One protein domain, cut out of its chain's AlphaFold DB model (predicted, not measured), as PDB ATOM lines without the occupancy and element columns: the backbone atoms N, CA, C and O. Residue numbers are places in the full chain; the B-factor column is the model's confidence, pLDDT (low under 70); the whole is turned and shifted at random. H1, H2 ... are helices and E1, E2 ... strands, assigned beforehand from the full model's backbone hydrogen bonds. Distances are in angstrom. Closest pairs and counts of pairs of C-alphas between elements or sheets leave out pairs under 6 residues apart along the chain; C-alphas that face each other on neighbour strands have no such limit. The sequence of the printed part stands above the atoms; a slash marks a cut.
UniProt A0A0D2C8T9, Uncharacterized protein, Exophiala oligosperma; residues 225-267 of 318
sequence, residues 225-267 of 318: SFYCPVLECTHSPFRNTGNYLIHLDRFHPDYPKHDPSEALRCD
ATOM      1  N   SER A 225      47.341  -9.562 101.892       90.75
ATOM      2  CA  SER A 225      46.316 -10.573 101.631       90.75
ATOM      3  C   SER A 225      46.808 -11.557 100.576       90.75
ATOM      4  O   SER A 225      47.694 -11.246  99.785       90.75
ATOM      5  N   PHE A 226      46.243 -12.761 100.573       89.94
ATOM      6  CA  PHE A 226      46.481 -13.751  99.528       89.94
ATOM      7  C   PHE A 226      45.561 -13.456  98.343       89.94
ATOM      8  O   PHE A 226      44.343 -13.377  98.513       89.94
ATOM      9  N   TYR A 227      46.133 -13.294  97.156       91.06
ATOM     10  CA  TYR A 227      45.390 -13.028  95.924       91.06
ATOM     11  C   TYR A 227      45.334 -14.294  95.085       91.06
ATOM     12  O   TYR A 227      46.320 -15.022  95.003       91.06
ATOM     13  N   CYS A 228      44.192 -14.551  94.443       91.38
ATOM     14  CA  CYS A 228      44.136 -15.624  93.460       91.38
ATOM     15  C   CYS A 228      45.075 -15.279  92.286       91.38
ATOM     16  O   CYS A 228      44.979 -14.175  91.747       91.38
ATOM     17  N   PRO A 229      46.005 -16.169  91.903       87.94
ATOM     18  CA  PRO A 229      46.941 -15.922  90.810       87.94
ATOM     19  C   PRO A 229      46.298 -16.085  89.426       87.94
ATOM     20  O   PRO A 229      46.892 -15.685  88.426       87.94
ATOM     21  N   VAL A 230      45.096 -16.660  89.350       88.25
ATOM     22  CA  VAL A 230      44.354 -16.824  88.098       88.25
ATOM     23  C   VAL A 230      43.813 -15.464  87.659       88.25
ATOM     24  O   VAL A 230      42.998 -14.869  88.358       88.25
ATOM     25  N   LEU A 231      44.267 -14.979  86.497       81.00
ATOM     26  CA  LEU A 231      44.011 -13.617  85.994       81.00
ATOM     27  C   LEU A 231      42.520 -13.269  85.857       81.00
ATOM     28  O   LEU A 231      42.148 -12.111  86.017       81.00
ATOM     29  N   GLU A 232      41.673 -14.263  85.595       84.31
ATOM     30  CA  GLU A 232      40.223 -14.086  85.431       84.31
ATOM     31  C   GLU A 232      39.433 -14.348  86.725       84.31
ATOM     32  O   GLU A 232      38.211 -14.214  86.758       84.31
ATOM     33  N   CYS A 233      40.110 -14.710  87.819       87.75
ATOM     34  CA  CYS A 233      39.442 -14.938  89.090       87.75
ATOM     35  C   CYS A 233      39.138 -13.607  89.785       87.75
ATOM     36  O   CYS A 233      40.010 -12.959  90.359       87.75
ATOM     37  N   THR A 234      37.861 -13.220  89.789       90.19
ATOM     38  CA  THR A 234      37.373 -11.986  90.429       90.19
ATOM     39  C   THR A 234      37.157 -12.126  91.939       90.19
ATOM     40  O   THR A 234      36.478 -11.299  92.552       90.19
ATOM     41  N   HIS A 235      37.659 -13.196  92.559       90.19
ATOM     42  CA  HIS A 235      37.450 -13.429  93.981       90.19
ATOM     43  C   HIS A 235      38.215 -12.396  94.818       90.19
ATOM     44  O   HIS A 235      39.384 -12.100  94.568       90.19
ATOM     45  N   SER A 236      37.568 -11.871  95.860       89.31
ATOM     46  CA  SER A 236      38.195 -10.915  96.773       89.31
ATOM     47  C   SER A 236      39.426 -11.513  97.476       89.31
ATOM     48  O   SER A 236      39.426 -12.717  97.762       89.31
ATOM     49  N   PRO A 237      40.428 -10.700  97.855       90.50
ATOM     50  CA  PRO A 237      41.637 -11.187  98.516       90.50
ATOM     51  C   PRO A 237      41.342 -11.898  99.843       90.50
ATOM     52  O   PRO A 237      40.477 -11.489 100.621       90.50
ATOM     53  N   PHE A 238      42.083 -12.965 100.133       90.94
ATOM     54  CA  PHE A 238      41.894 -13.773 101.333       90.94
ATOM     55  C   PHE A 238      42.831 -13.323 102.449       90.94
ATOM     56  O   PHE A 238      44.038 -13.208 102.271       90.94
ATOM     57  N   ARG A 239      42.301 -13.183 103.664       90.88
ATOM     58  CA  ARG A 239      43.136 -12.996 104.864       90.88
ATOM     59  C   ARG A 239      43.678 -14.301 105.433       90.88
ATOM     60  O   ARG A 239      44.590 -14.255 106.247       90.88
ATOM     61  N   ASN A 240      43.100 -15.445 105.074       90.81
ATOM     62  CA  ASN A 240      43.464 -16.748 105.625       90.81
ATOM     63  C   ASN A 240      43.993 -17.668 104.517       90.81
ATOM     64  O   ASN A 240      43.300 -17.901 103.529       90.81
ATOM     65  N   THR A 241      45.192 -18.211 104.715       86.69
ATOM     66  CA  THR A 241      45.882 -19.141 103.816       86.69
ATOM     67  C   THR A 241      45.063 -20.397 103.545       86.69
ATOM     68  O   THR A 241      45.041 -20.892 102.427       86.69
ATOM     69  N   GLY A 242      44.348 -20.912 104.547       86.75
ATOM     70  CA  GLY A 242      43.467 -22.064 104.382       86.75
ATOM     71  C   GLY A 242      42.298 -21.766 103.446       86.75
ATOM     72  O   GLY A 242      41.983 -22.587 102.595       86.75
ATOM     73  N   ASN A 243      41.698 -20.576 103.546       89.31
ATOM     74  CA  ASN A 243      40.607 -20.179 102.649       89.31
ATOM     75  C   ASN A 243      41.108 -19.991 101.215       89.31
ATOM     76  O   ASN A 243      40.438 -20.420 100.283       89.31
ATOM     77  N   TYR A 244      42.295 -19.404 101.062       90.31
ATOM     78  CA  TYR A 244      42.976 -19.284  99.778       90.31
ATOM     79  C   TYR A 244      43.228 -20.655  99.129       90.31
ATOM     80  O   TYR A 244      42.838 -20.885  97.989       90.31
ATOM     81  N   LEU A 245      43.807 -21.596  99.881       88.25
ATOM     82  CA  LEU A 245      44.075 -22.949  99.395       88.25
ATOM     83  C   LEU A 245      42.793 -23.710  99.045       88.25
ATOM     84  O   LEU A 245      42.744 -24.373  98.017       88.25
ATOM     85  N   ILE A 246      41.743 -23.595  99.866       90.12
ATOM     86  CA  ILE A 246      40.435 -24.203  99.573       90.12
ATOM     87  C   ILE A 246      39.827 -23.595  98.307       90.12
ATOM     88  O   ILE A 246      39.201 -24.310  97.530       90.12
ATOM     89  N   HIS A 247      39.984 -22.288  98.102       93.25
ATOM     90  CA  HIS A 247      39.509 -21.633  96.894       93.25
ATOM     91  C   HIS A 247      40.230 -22.169  95.654       93.25
ATOM     92  O   HIS A 247      39.558 -22.576  94.711       93.25
ATOM     93  N   LEU A 248      41.562 -22.249  95.677       91.25
ATOM     94  CA  LEU A 248      42.322 -22.845  94.578       91.25
ATOM     95  C   LEU A 248      41.900 -24.290  94.308       91.25
ATOM     96  O   LEU A 248      41.582 -24.621  93.179       91.25
ATOM     97  N   ASP A 249      41.819 -25.126  95.340       87.88
ATOM     98  CA  ASP A 249      41.481 -26.549  95.196       87.88
ATOM     99  C   ASP A 249      40.079 -26.768  94.602       87.88
ATOM    100  O   ASP A 249      39.855 -27.711  93.849       87.88
ATOM    101  N   ARG A 250      39.122 -25.883  94.913       89.44
ATOM    102  CA  ARG A 250      37.727 -26.016  94.463       89.44
ATOM    103  C   ARG A 250      37.428 -25.341  93.134       89.44
ATOM    104  O   ARG A 250      36.611 -25.854  92.381       89.44
ATOM    105  N   PHE A 251      38.012 -24.172  92.890       89.56
ATOM    106  CA  PHE A 251      37.678 -23.336  91.734       89.56
ATOM    107  C   PHE A 251      38.765 -23.356  90.659       89.56
ATOM    108  O   PHE A 251      38.491 -23.027  89.510       89.56
ATOM    109  N   HIS A 252      39.981 -23.773  91.016       91.69
ATOM    110  CA  HIS A 252      41.133 -23.854  90.123       91.69
ATOM    111  C   HIS A 252      41.908 -25.171  90.336       91.69
ATOM    112  O   HIS A 252      43.108 -25.127  90.617       91.69
ATOM    113  N   PRO A 253      41.252 -26.345  90.220       85.56
ATOM    114  CA  PRO A 253      41.879 -27.642  90.505       85.56
ATOM    115  C   PRO A 253      43.076 -27.944  89.589       85.56
ATOM    116  O   PRO A 253      43.997 -28.651  89.992       85.56
ATOM    117  N   ASP A 254      43.081 -27.361  88.387       84.31
ATOM    118  CA  ASP A 254      44.161 -27.484  87.403       84.31
ATOM    119  C   ASP A 254      45.353 -26.554  87.702       84.31
ATOM    120  O   ASP A 254      46.403 -26.658  87.065       84.31
ATOM    121  N   TYR A 255      45.218 -25.624  88.657       84.12
ATOM    122  CA  TYR A 255      46.292 -24.698  88.996       84.12
ATOM    123  C   TYR A 255      47.394 -25.424  89.785       84.12
ATOM    124  O   TYR A 255      47.102 -26.103  90.777       84.12
ATOM    125  N   PRO A 256      48.676 -25.281  89.398       83.00
ATOM    126  CA  PRO A 256      49.761 -26.001  90.043       83.00
ATOM    127  C   PRO A 256      49.844 -25.666  91.535       83.00
ATOM    128  O   PRO A 256      49.734 -24.510  91.963       83.00
ATOM    129  N   LYS A 257      50.081 -26.704  92.342       78.81
ATOM    130  CA  LYS A 257      50.350 -26.534  93.771       78.81
ATOM    131  C   LYS A 257      51.612 -25.694  93.924       78.81
ATOM    132  O   LYS A 257      52.683 -26.096  93.482       78.81
ATOM    133  N   HIS A 258      51.463 -24.547  94.560       72.44
ATOM    134  CA  HIS A 258      52.530 -23.594  94.821       72.44
ATOM    135  C   HIS A 258      52.459 -23.159  96.281       72.44
ATOM    136  O   HIS A 258      51.457 -23.393  96.970       72.44
ATOM    137  N   ASP A 259      53.539 -22.556  96.760       80.50
ATOM    138  CA  ASP A 259      53.600 -22.069  98.128       80.50
ATOM    139  C   ASP A 259      52.688 -20.835  98.284       80.50
ATOM    140  O   ASP A 259      52.855 -19.856  97.553       80.50
ATOM    141  N   PRO A 260      51.733 -20.821  99.236       77.19
ATOM    142  CA  PRO A 260      50.882 -19.656  99.469       77.19
ATOM    143  C   PRO A 260      51.639 -18.362  99.782       77.19
ATOM    144  O   PRO A 260      51.069 -17.282  99.634       77.19
ATOM    145  N   SER A 261      52.901 -18.454 100.209       75.44
ATOM    146  CA  SER A 261      53.801 -17.309 100.379       75.44
ATOM    147  C   SER A 261      53.916 -16.457  99.111       75.44
ATOM    148  O   SER A 261      53.974 -15.235  99.197       75.44
ATOM    149  N   GLU A 262      53.912 -17.091  97.935       77.94
ATOM    150  CA  GLU A 262      54.074 -16.425  96.634       77.94
ATOM    151  C   GLU A 262      52.821 -15.646  96.215       77.94
ATOM    152  O   GLU A 262      52.885 -14.707  95.422       77.94
ATOM    153  N   ALA A 263      51.668 -16.005  96.781       77.56
ATOM    154  CA  ALA A 263      50.384 -15.362  96.520       77.56
ATOM    155  C   ALA A 263      50.093 -14.181  97.459       77.56
ATOM    156  O   ALA A 263      49.058 -13.517  97.334       77.56
ATOM    157  N   LEU A 264      50.979 -13.928  98.421       84.44
ATOM    158  CA  LEU A 264      50.841 -12.862  99.396       84.44
ATOM    159  C   LEU A 264      51.234 -11.524  98.762       84.44
ATOM    160  O   LEU A 264      52.369 -11.333  98.331       84.44
ATOM    161  N   ARG A 265      50.298 -10.577  98.714       83.69
ATOM    162  CA  ARG A 265      50.547  -9.226  98.198       83.69
ATOM    163  C   ARG A 265      50.111  -8.186  99.214       83.69
ATOM    164  O   ARG A 265      49.189  -8.419  99.996       83.69
ATOM    165  N   CYS A 266      50.768  -7.033  99.189       83.75
ATOM    166  CA  CYS A 266      50.326  -5.877  99.953       83.75
ATOM    167  C   CYS A 266      48.981  -5.393  99.406       83.75
ATOM    168  O   CYS A 266      48.818  -5.246  98.194       83.75
ATOM    169  N   ASP A 267      48.031  -5.145 100.301       78.69
ATOM    170  CA  ASP A 267      46.764  -4.528  99.946       78.69
ATOM    171  C   ASP A 267      47.063  -3.100  99.490       78.69
ATOM    172  O   ASP A 267      47.340  -2.224 100.307       78.69
TER     173      ASP A 267
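This is residues 225 to 267 of the 318 residues of an uncharacterized protein of Exophiala oligosperma (UniProt A0A0D2C8T9). A single main helix, H1, has a long looped stretch, residues 225 to 240, folded back on itself beside it; after H1 the chain turns back through residues 252 to 259 to the small helix H2 and the short strand E1, which ends near the first printed residue. The printed part has 43 residues, with two named helices and one named strand in the order H1, H2, E1. Its class is mostly helix, with 15 helix and 3 strand residues among the 18 in named elements, under half of the printed part. The whole is compact, with a radius of gyration of the C-alphas of 9.3 A, and rounded, spanning 26 by 20 by 15 A.

Find C-alpha 241 at (45.882, -19.141, 103.816); from there H1, residues 241 to 251, runs 15.2 A to C-alpha 251 at (37.678, -23.336, 91.734). Look next at H2, residues 260 to 263, 5.2 A long. E1, residues 264 to 266, is 7.0 A long and ends at C-alpha 266, (50.326, -5.877, 99.953).

Begin at the start of H1: it only just touches H2, with 3 pairs of C-alphas within 8 A, the closest being those of Thr 241 and Pro 260, 6.6 A apart. H2 and E1 meet only through their link, which is tight. H1 and E1 are apart. E1 pairs with no named strand. In H1 every O i to N i+4 pair is within hydrogen-bond range; H2 is too short for such a pair, and its one O i to N i+3 pair is within range.

The two C-alphas farthest apart are those of Asp 254 and Asp 267, 26.3 A. The first and last printed C-alphas, of Ser 225 and Asp 267, are 6.3 A apart. The link from H1 to H2 is short, and the printed part has no cut. The mean pLDDT of the printed part is 86.2, and no printed residue is under 70.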